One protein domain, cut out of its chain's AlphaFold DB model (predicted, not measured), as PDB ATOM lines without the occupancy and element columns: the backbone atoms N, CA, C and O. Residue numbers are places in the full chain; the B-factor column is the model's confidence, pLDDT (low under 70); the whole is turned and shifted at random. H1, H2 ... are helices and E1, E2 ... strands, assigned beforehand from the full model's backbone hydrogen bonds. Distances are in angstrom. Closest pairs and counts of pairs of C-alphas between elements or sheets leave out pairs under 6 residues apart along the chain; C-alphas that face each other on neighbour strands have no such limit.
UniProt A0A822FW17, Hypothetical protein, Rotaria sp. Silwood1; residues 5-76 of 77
ATOM      1  N   CYS A   5     -77.545  12.658 102.873       76.50
ATOM      2  CA  CYS A   5     -76.851  12.343 101.632       76.50
ATOM      3  C   CYS A   5     -76.427  13.618 100.903       76.50
ATOM      4  O   CYS A   5     -77.099  14.647 100.989       76.50
ATOM      5  N   VAL A   6     -75.331  13.515 100.152       84.38
ATOM      6  CA  VAL A   6     -74.852  14.563  99.245       84.38
ATOM      7  C   VAL A   6     -75.336  14.224  97.841       84.38
ATOM      8  O   VAL A   6     -75.129  13.104  97.368       84.38
ATOM      9  N   LEU A   7     -75.983  15.183  97.185       83.62
ATOM     10  CA  LEU A   7     -76.436  15.064  95.803       83.62
ATOM     11  C   LEU A   7     -75.634  16.031  94.917       83.62
ATOM     12  O   LEU A   7     -75.228  17.092  95.389       83.62
ATOM     13  N   PRO A   8     -75.377  15.695  93.639       87.62
ATOM     14  CA  PRO A   8     -74.746  16.628  92.708       87.62
ATOM     15  C   PRO A   8     -75.568  17.912  92.554       87.62
ATOM     16  O   PRO A   8     -76.790  17.844  92.497       87.62
ATOM     17  N   ALA A   9     -74.920  19.063  92.354       83.06
ATOM     18  CA  ALA A   9     -75.615  20.345  92.154       83.06
ATOM     19  C   ALA A   9     -76.532  20.379  90.913       83.06
ATOM     20  O   ALA A   9     -77.445  21.191  90.826       83.06
ATOM     21  N   ALA A  10     -76.290  19.499  89.937       87.81
ATOM     22  CA  ALA A  10     -77.148  19.342  88.762       87.81
ATOM     23  C   ALA A  10     -78.376  18.446  89.022       87.81
ATOM     24  O   ALA A  10     -79.192  18.250  88.120       87.81
ATOM     25  N   PHE A  11     -78.490  17.848  90.211       86.38
ATOM     26  CA  PHE A  11     -79.606  16.980  90.551       86.38
ATOM     27  C   PHE A  11     -80.889  17.808  90.730       86.38
ATOM     28  O   PHE A  11     -80.853  18.853  91.379       86.38
ATOM     29  N   PRO A  12     -82.035  17.364  90.186       86.38
ATOM     30  CA  PRO A  12     -83.296  18.079  90.341       86.38
ATOM     31  C   PRO A  12     -83.723  18.217  91.806       86.38
ATOM     32  O   PRO A  12     -83.855  17.217  92.511       86.38
ATOM     33  N   GLU A  13     -83.995  19.444  92.250       85.25
ATOM     34  CA  GLU A  13     -84.456  19.721  93.613       85.25
ATOM     35  C   GLU A  13     -85.974  19.948  93.665       85.25
ATOM     36  O   GLU A  13     -86.755  18.995  93.628       85.25
ATOM     37  N   ASN A  14     -86.410  21.204  93.770       88.19
ATOM     38  CA  ASN A  14     -87.804  21.569  93.976       88.19
ATOM     39  C   ASN A  14     -88.389  22.226  92.725       88.19
ATOM     40  O   ASN A  14     -87.783  23.118  92.134       88.19
ATOM     41  N   TYR A  15     -89.603  21.815  92.369       87.44
ATOM     42  CA  TYR A  15     -90.396  22.400  91.298       87.44
ATOM     43  C   TYR A  15     -91.661  23.029  91.876       87.44
ATOM     44  O   TYR A  15     -92.354  22.410  92.684       87.44
ATOM     45  N   GLU A  16     -91.992  24.241  91.440       90.12
ATOM     46  CA  GLU A  16     -93.271  24.874  91.761       90.12
ATOM     47  C   GLU A  16     -94.264  24.665  90.619       90.12
ATOM     48  O   GLU A  16     -94.042  25.101  89.489       90.12
ATOM     49  N   LEU A  17     -95.386  24.016  90.923       88.56
ATOM     50  CA  LEU A  17     -96.517  23.899  90.015       88.56
ATOM     51  C   LEU A  17     -97.557  24.963  90.351       88.56
ATOM     52  O   LEU A  17     -98.051  25.032  91.479       88.56
ATOM     53  N   ILE A  18     -97.924  25.759  89.348       91.56
ATOM     54  CA  ILE A  18     -99.046  26.693  89.439       91.56
ATOM     55  C   ILE A  18    -100.304  25.941  89.019       91.56
ATOM     56  O   ILE A  18    -100.392  25.442  87.894       91.56
ATOM     57  N   THR A  19    -101.275  25.846  89.921       89.56
ATOM     58  CA  THR A  19    -102.545  25.175  89.633       89.56
ATOM     59  C   THR A  19    -103.613  26.193  89.240       89.56
ATOM     60  O   THR A  19    -103.502  27.389  89.504       89.56
ATOM     61  N   ARG A  20    -104.672  25.710  88.586       90.88
ATOM     62  CA  ARG A  20    -105.858  26.519  88.264       90.88
ATOM     63  C   ARG A  20    -106.851  26.591  89.426       90.88
ATOM     64  O   ARG A  20    -107.856  27.284  89.306       90.88
ATOM     65  N   ASP A  21    -106.598  25.855  90.509       89.00
ATOM     66  CA  ASP A  21    -107.460  25.833  91.683       89.00
ATOM     67  C   ASP A  21    -107.149  27.055  92.566       89.00
ATOM     68  O   ASP A  21    -106.035  27.165  93.093       89.00
ATOM     69  N   PRO A  22    -108.112  27.973  92.760       82.75
ATOM     70  CA  PRO A  22    -107.905  29.166  93.572       82.75
ATOM     71  C   PRO A  22    -107.647  28.861  95.057       82.75
ATOM     72  O   PRO A  22    -107.074  29.699  95.749       82.75
ATOM     73  N   SER A  23    -108.025  27.680  95.563       86.75
ATOM     74  CA  SER A  23    -107.766  27.265  96.949       86.75
ATOM     75  C   SER A  23    -106.324  26.802  97.173       86.75
ATOM     76  O   SER A  23    -105.786  26.955  98.272       86.75
ATOM     77  N   ARG A  24    -105.670  26.254  96.140       82.75
ATOM     78  CA  ARG A  24    -104.280  25.768  96.203       82.75
ATOM     79  C   ARG A  24    -103.497  26.197  94.965       82.75
ATOM     80  O   ARG A  24    -103.070  25.348  94.182       82.75
ATOM     81  N   PRO A  25    -103.259  27.506  94.794       86.44
ATOM     82  CA  PRO A  25    -102.708  28.058  93.558       86.44
ATOM     83  C   PRO A  25    -101.262  27.630  93.293       86.44
ATOM     84  O   PRO A  25    -100.800  27.701  92.156       86.44
ATOM     85  N   LYS A  26    -100.536  27.186  94.325       89.75
ATOM     86  CA  LYS A  26     -99.147  26.738  94.228       89.75
ATOM     87  C   LYS A  26     -98.955  25.421  94.960       89.75
ATOM     88  O   LYS A  26     -99.412  25.264  96.090       89.75
ATOM     89  N   VAL A  27     -98.234  24.505  94.325       87.81
ATOM     90  CA  VAL A  27     -97.812  23.234  94.913       87.81
ATOM     91  C   VAL A  27     -96.316  23.083  94.686       87.81
ATOM     92  O   VAL A  27     -95.860  23.102  93.546       87.81
ATOM     93  N   VAL A  28     -95.556  22.934  95.770       88.12
ATOM     94  CA  VAL A  28     -94.116  22.665  95.707       88.12
ATOM     95  C   VAL A  28     -93.906  21.158  95.726       88.12
ATOM     96  O   VAL A  28     -94.389  20.471  96.625       88.12
ATOM     97  N   ILE A  29     -93.187  20.645  94.733       85.69
ATOM     98  CA  ILE A  29     -92.829  19.234  94.616       85.69
ATOM     99  C   ILE A  29     -91.318  19.114  94.752       85.69
ATOM    100  O   ILE A  29     -90.576  19.670  93.948       85.69
ATOM    101  N   SER A  30     -90.871  18.354  95.749       88.56
ATOM    102  CA  SER A  30     -89.466  17.971  95.889       88.56
ATOM    103  C   SER A  30     -89.227  16.673  95.128       88.56
ATOM    104  O   SER A  30     -89.727  15.620  95.524       88.56
ATOM    105  N   TYR A  31     -88.461  16.738  94.040       87.81
ATOM    106  CA  TYR A  31     -88.157  15.591  93.189       87.81
ATOM    107  C   TYR A  31     -87.555  14.392  93.949       87.81
ATOM    108  O   TYR A  31     -88.113  13.298  93.824       87.81
ATOM    109  N   PRO A  32     -86.503  14.538  94.786       87.69
ATOM    110  CA  PRO A  32     -85.948  13.401  95.528       87.69
ATOM    111  C   PRO A  32     -86.957  12.794  96.511       87.69
ATOM    112  O   PRO A  32     -87.044  11.573  96.637       87.69
ATOM    113  N   CYS A  33     -87.763  13.631  97.170       84.75
ATOM    114  CA  CYS A  33     -88.796  13.176  98.097       84.75
ATOM    115  C   CYS A  33     -89.903  12.396  97.372       84.75
ATOM    116  O   CYS A  33     -90.288  11.306  97.795       84.75
ATOM    117  N   SER A  34     -90.391  12.921  96.247       86.19
ATOM    118  CA  SER A  34     -91.403  12.261  95.422       86.19
ATOM    119  C   SER A  34     -90.902  10.944  94.838       86.19
ATOM    120  O   SER A  34     -91.649   9.968  94.845       86.19
ATOM    121  N   LEU A  35     -89.645  10.891  94.388       88.00
ATOM    122  CA  LEU A  35     -89.031   9.666  93.881       88.00
ATOM    123  C   LEU A  35     -88.951   8.590  94.968       88.00
ATOM    124  O   LEU A  35     -89.331   7.446  94.731       88.00
ATOM    125  N   LEU A  36     -88.516   8.953  96.175       87.19
ATOM    126  CA  LEU A  36     -88.464   8.008  97.286       87.19
ATOM    127  C   LEU A  36     -89.862   7.504  97.660       87.19
ATOM    128  O   LEU A  36     -90.053   6.306  97.834       87.19
ATOM    129  N   ASN A  37     -90.844   8.402  97.749       86.50
ATOM    130  CA  ASN A  37     -92.221   8.021  98.064       86.50
ATOM    131  C   ASN A  37     -92.829   7.106  96.985       86.50
ATOM    132  O   ASN A  37     -93.622   6.229  97.317       86.50
ATOM    133  N   LEU A  38     -92.431   7.255  95.714       87.25
ATOM    134  CA  LEU A  38     -92.821   6.333  94.645       87.25
ATOM    135  C   LEU A  38     -92.266   4.921  94.889       87.25
ATOM    136  O   LEU A  38     -93.025   3.960  94.836       87.25
ATOM    137  N   ILE A  39     -90.975   4.805  95.214       87.88
ATOM    138  CA  ILE A  39     -90.315   3.522  95.516       87.88
ATOM    139  C   ILE A  39     -90.930   2.882  96.769       87.88
ATOM    140  O   ILE A  39     -91.188   1.679  96.793       87.88
ATOM    141  N   ILE A  40     -91.210   3.681  97.803       87.12
ATOM    142  CA  ILE A  40     -91.862   3.201  99.030       87.12
ATOM    143  C   ILE A  40     -93.247   2.640  98.714       87.12
ATOM    144  O   ILE A  40     -93.609   1.572  99.205       87.12
ATOM    145  N   LYS A  41     -94.017   3.339  97.882       85.81
ATOM    146  CA  LYS A  41     -95.326   2.860  97.457       85.81
ATOM    147  C   LYS A  41     -95.216   1.550  96.675       85.81
ATOM    148  O   LYS A  41     -96.009   0.652  96.921       85.81
ATOM    149  N   ASP A  42     -94.253   1.420  95.773       87.62
ATOM    150  CA  ASP A  42     -94.128   0.217  94.944       87.62
ATOM    151  C   ASP A  42     -93.736  -1.024  95.765       87.62
ATOM    152  O   ASP A  42     -94.284  -2.104  95.576       87.62
ATOM    153  N   HIS A  43     -92.839  -0.863  96.741       87.00
ATOM    154  CA  HIS A  43     -92.280  -1.998  97.482       87.00
ATOM    155  C   HIS A  43     -92.913  -2.273  98.849       87.00
ATOM    156  O   HIS A  43     -92.750  -3.372  99.375       87.00
ATOM    157  N   TYR A  44     -93.600  -1.297  99.449       85.19
ATOM    158  CA  TYR A  44     -94.090  -1.397 100.831       85.19
ATOM    159  C   TYR A  44     -95.595  -1.144 100.966       85.19
ATOM    160  O   TYR A  44     -96.079  -0.896 102.071       85.19
ATOM    161  N   THR A  45     -96.351  -1.191  99.864       86.56
ATOM    162  CA  THR A  45     -97.818  -1.173  99.942       86.56
ATOM    163  C   THR A  45     -98.333  -2.502 100.470       86.56
ATOM    164  O   THR A  45     -97.919  -3.568 100.025       86.56
ATOM    165  N   ASN A  46     -99.235  -2.435 101.450       89.06
ATOM    166  CA  ASN A  46     -99.906  -3.609 101.973       89.06
ATOM    167  C   ASN A  46    -101.194  -3.853 101.183       89.06
ATOM    168  O   ASN A  46    -102.220  -3.240 101.471       89.06
ATOM    169  N   ASP A  47    -101.142  -4.774 100.225       88.69
ATOM    170  CA  ASP A  47    -102.294  -5.178  99.406       88.69
ATOM    171  C   ASP A  47    -103.297  -6.081 100.141       88.69
ATOM    172  O   ASP A  47    -104.326  -6.464  99.589       88.69
ATOM    173  N   GLN A  48    -103.002  -6.442 101.391       89.50
ATOM    174  CA  GLN A  48    -103.799  -7.353 102.210       89.50
ATOM    175  C   GLN A  48    -104.397  -6.650 103.434       89.50
ATOM    176  O   GLN A  48    -104.666  -7.287 104.458       89.50
ATOM    177  N   TYR A  49    -104.591  -5.331 103.381       89.06
ATOM    178  CA  TYR A  49    -105.136  -4.591 104.511       89.06
ATOM    179  C   TYR A  49    -106.632  -4.882 104.671       89.06
ATOM    180  O   TYR A  49    -107.426  -4.561 103.792       89.06
ATOM    181  N   HIS A  50    -107.018  -5.499 105.789       88.81
ATOM    182  CA  HIS A  50    -108.411  -5.845 106.073       88.81
ATOM    183  C   HIS A  50    -109.088  -4.729 106.868       88.81
ATOM    184  O   HIS A  50    -108.635  -4.368 107.956       88.81
ATOM    185  N   GLU A  51    -110.214  -4.238 106.366       88.44
ATOM    186  CA  GLU A  51    -111.048  -3.247 107.036       88.44
ATOM    187  C   GLU A  51    -112.437  -3.823 107.314       88.44
ATOM    188  O   GLU A  51    -113.043  -4.482 106.470       88.44
ATOM    189  N   LEU A  52    -112.946  -3.606 108.528       89.69
ATOM    190  CA  LEU A  52    -114.251  -4.109 108.945       89.69
ATOM    191  C   LEU A  52    -115.361  -3.195 108.418       89.69
ATOM    192  O   LEU A  52    -115.550  -2.092 108.933       89.69
ATOM    193  N   VAL A  53    -116.124  -3.686 107.444       89.25
ATOM    194  CA  VAL A  53    -117.180  -2.910 106.772       89.25
ATOM    195  C   VAL A  53    -118.556  -3.180 107.386       89.25
ATOM    196  O   VAL A  53    -119.373  -2.269 107.508       89.25
ATOM    197  N   ASP A  54    -118.806  -4.408 107.857       87.94
ATOM    198  CA  ASP A  54    -120.038  -4.771 108.574       87.94
ATOM    199  C   ASP A  54    -119.711  -5.473 109.896       87.94
ATOM    200  O   ASP A  54    -119.321  -6.642 109.933       87.94
ATOM    201  N   LYS A  55    -119.913  -4.750 111.003       84.69
ATOM    202  CA  LYS A  55    -119.667  -5.235 112.370       84.69
ATOM    203  C   LYS A  55    -120.620  -6.347 112.800       84.69
ATOM    204  O   LYS A  55    -120.231  -7.190 113.596       84.69
ATOM    205  N   ASN A  56    -121.853  -6.357 112.296       88.19
ATOM    206  CA  ASN A  56    -122.867  -7.325 112.720       88.19
ATOM    207  C   ASN A  56    -122.689  -8.659 111.993       88.19
ATOM    208  O   ASN A  56    -122.893  -9.724 112.573       88.19
ATOM    209  N   LYS A  57    -122.281  -8.601 110.720       88.44
ATOM    210  CA  LYS A  57    -122.016  -9.785 109.892       88.44
ATOM    211  C   LYS A  57    -120.546 -10.211 109.878       88.44
ATOM    212  O   LYS A  57    -120.232 -11.213 109.247       88.44
ATOM    213  N   HIS A  58    -119.671  -9.480 110.572       86.25
ATOM    214  CA  HIS A  58    -118.220  -9.696 110.594       86.25
ATOM    215  C   HIS A  58    -117.605  -9.746 109.184       86.25
ATOM    216  O   HIS A  58    -116.766 -10.598 108.892       86.25
ATOM    217  N   ILE A  59    -118.046  -8.849 108.296       87.31
ATOM    218  CA  ILE A  59    -117.561  -8.781 106.910       87.31
ATOM    219  C   ILE A  59    -116.385  -7.815 106.837       87.31
ATOM    220  O   ILE A  59    -116.503  -6.651 107.233       87.31
ATOM    221  N   TYR A  60    -115.282  -8.304 106.279       87.81
ATOM    222  CA  TYR A  60    -114.068  -7.539 106.033       87.81
ATOM    223  C   TYR A  60    -113.856  -7.357 104.533       87.81
ATOM    224  O   TYR A  60    -114.049  -8.294 103.759       87.81
ATOM    225  N   GLU A  61    -113.437  -6.162 104.140       89.44
ATOM    226  CA  GLU A  61    -112.979  -5.856 102.790       89.44
ATOM    227  C   GLU A  61    -111.457  -5.737 102.799       89.44
ATOM    228  O   GLU A  61    -110.869  -5.227 103.756       89.44
ATOM    229  N   ILE A  62    -110.816  -6.254 101.752       89.31
ATOM    230  CA  ILE A  62    -109.369  -6.164 101.576       89.31
ATOM    231  C   ILE A  62    -109.087  -5.000 100.637       89.31
ATOM    232  O   ILE A  62    -109.609  -4.967  99.523       89.31
ATOM    233  N   ARG A  63    -108.237  -4.073 101.076       88.75
ATOM    234  CA  ARG A  63    -107.771  -2.945 100.270       88.75
ATOM    235  C   ARG A  63    -106.251  -2.832 100.293       88.75
ATOM    236  O   ARG A  63    -105.598  -3.258 101.244       88.75
ATOM    237  N   SER A  64    -105.702  -2.218  99.251       85.38
ATOM    238  CA  SER A  64    -104.299  -1.811  99.213       85.38
ATOM    239  C   SER A  64    -104.109  -0.517  99.993       85.38
ATOM    240  O   SER A  64    -104.623   0.528  99.596       85.38
ATOM    241  N   GLU A  65    -103.354  -0.578 101.085       83.56
ATOM    242  CA  GLU A  65    -103.097   0.562 101.966       83.56
ATOM    243  C   GLU A  65    -101.590   0.820 102.099       83.56
ATOM    244  O   GLU A  65    -100.796  -0.093 102.336       83.56
ATOM    245  N   ASN A  66    -101.186   2.088 101.996       82.12
ATOM    246  CA  ASN A  66     -99.835   2.531 102.331       82.12
ATOM    247  C   ASN A  66     -99.877   3.957 102.893       82.12
ATOM    248  O   ASN A  66    -100.283   4.892 102.202       82.12
ATOM    249  N   SER A  67     -99.458   4.117 104.146       77.56
ATOM    250  CA  SER A  67     -99.368   5.408 104.839       77.56
ATOM    251  C   SER A  67     -97.924   5.836 105.126       77.56
ATOM    252  O   SER A  67     -97.689   6.800 105.859       77.56
ATOM    253  N   ILE A  68     -96.942   5.135 104.554       76.69
ATOM    254  CA  ILE A  68     -95.522   5.412 104.744       76.69
ATOM    255  C   ILE A  68     -95.126   6.542 103.791       76.69
ATOM    256  O   ILE A  68     -94.886   6.332 102.605       76.69
ATOM    257  N   PHE A  69     -95.038   7.756 104.332       70.38
ATOM    258  CA  PHE A  69     -94.571   8.934 103.605       70.38
ATOM    259  C   PHE A  69     -93.317   9.489 104.269       70.38
ATOM    260  O   PHE A  69     -93.323   9.843 105.451       70.38
ATOM    261  N   SER A  70     -92.233   9.598 103.506       62.72
ATOM    262  CA  SER A  70     -91.032  10.274 103.977       62.72
ATOM    263  C   SER A  70     -91.204  11.778 103.784       62.72
ATOM    264  O   SER A  70     -91.353  12.258 102.663       62.72
ATOM    265  N   LEU A  71     -91.225  12.530 104.888       54.97
ATOM    266  CA  LEU A  71     -91.414  13.989 104.901       54.97
ATOM    267  C   LEU A  71     -90.109  14.771 105.106       54.97
ATOM    268  O   LEU A  71     -90.138  15.999 105.155       54.97
ATOM    269  N   LYS A  72     -88.962  14.097 105.265       50.78
ATOM    270  CA  LYS A  72     -87.721  14.771 105.662       50.78
ATOM    271  C   LYS A  72     -86.511  14.222 104.917       50.78
ATOM    272  O   LYS A  72     -85.866  13.278 105.360       50.78
ATOM    273  N   PHE A  73     -86.206  14.857 103.791       51.31
ATOM    274  CA  PHE A  73     -84.898  14.781 103.151       51.31
ATOM    275  C   PHE A  73     -84.133  16.050 103.522       51.31
ATOM    276  O   PHE A  73     -84.602  17.152 103.244       51.31
ATOM    277  N   MET A  74     -82.995  15.904 104.197       49.97
ATOM    278  CA  MET A  74     -82.116  17.024 104.509       49.97
ATOM    279  C   MET A  74     -80.894  16.906 103.604       49.97
ATOM    280  O   MET A  74     -79.974  16.138 103.876       49.97
ATOM    281  N   VAL A  75     -80.952  17.612 102.475       54.03
ATOM    282  CA  VAL A  75     -79.841  17.692 101.527       54.03
ATOM    283  C   VAL A  75     -78.831  18.679 102.100       54.03
ATOM    284  O   VAL A  75     -79.154  19.845 102.321       54.03
ATOM    285  N   LEU A  76     -77.628  18.190 102.396       45.69
ATOM    286  CA  LEU A  76     -76.473  19.043 102.656       45.69
ATOM    287  C   LEU A  76     -75.905  19.442 101.293       45.69
ATOM    288  O   LEU A  76     -75.422  18.575 100.561       45.69
TER     289      LEU A  76
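AT A GLANCE: This is residues 5 to 76 of the 77 residues of the protein "Hypothetical protein" of Rotaria sp. Silwood1 (UniProt A0A822FW17). Two separate two-stranded hairpins, E1 with E2 and E3 with E4, are joined by the single helix H1, like a flat L, and residues 66 to 76 run back past H1 toward the first printed residue. The 72 printed residues hold E1, E2, H1, E3, E4 in that order, a mixed class with antiparallel strands. The whole is extended, radius of gyration of the C-alphas 18.3 A, spanning 57 by 35 by 16 A.

IN THESE COORDINATES: E1, residues 14 to 18, begins at C-alpha (-87.804, 21.569, 93.976). E2 is residues 26 to 30, H1 residues 31 to 44, 19.5 A long, and E3 residues 46 to 54, 21.2 A. E4, residues 59 to 65, 17.9 A, ends at (-103.097, 0.562, 101.966).

HOW THE PARTS SIT: Hairpin E1 and E2 has N 15 and O 29 at 2.8 A, within hydrogen-bond range. In H1 every O i to N i+4 pair is within range. Hairpin E3 and E4 has N 51 and O 61 at 2.9 A. E4 and H1 are apart.

THE WHOLE: The C-alphas of Ala 9 and Asn 56, the two farthest apart, are 58.5 A apart. The printed part has no cut and no long link; residues 70 to 76 have pLDDT under 70.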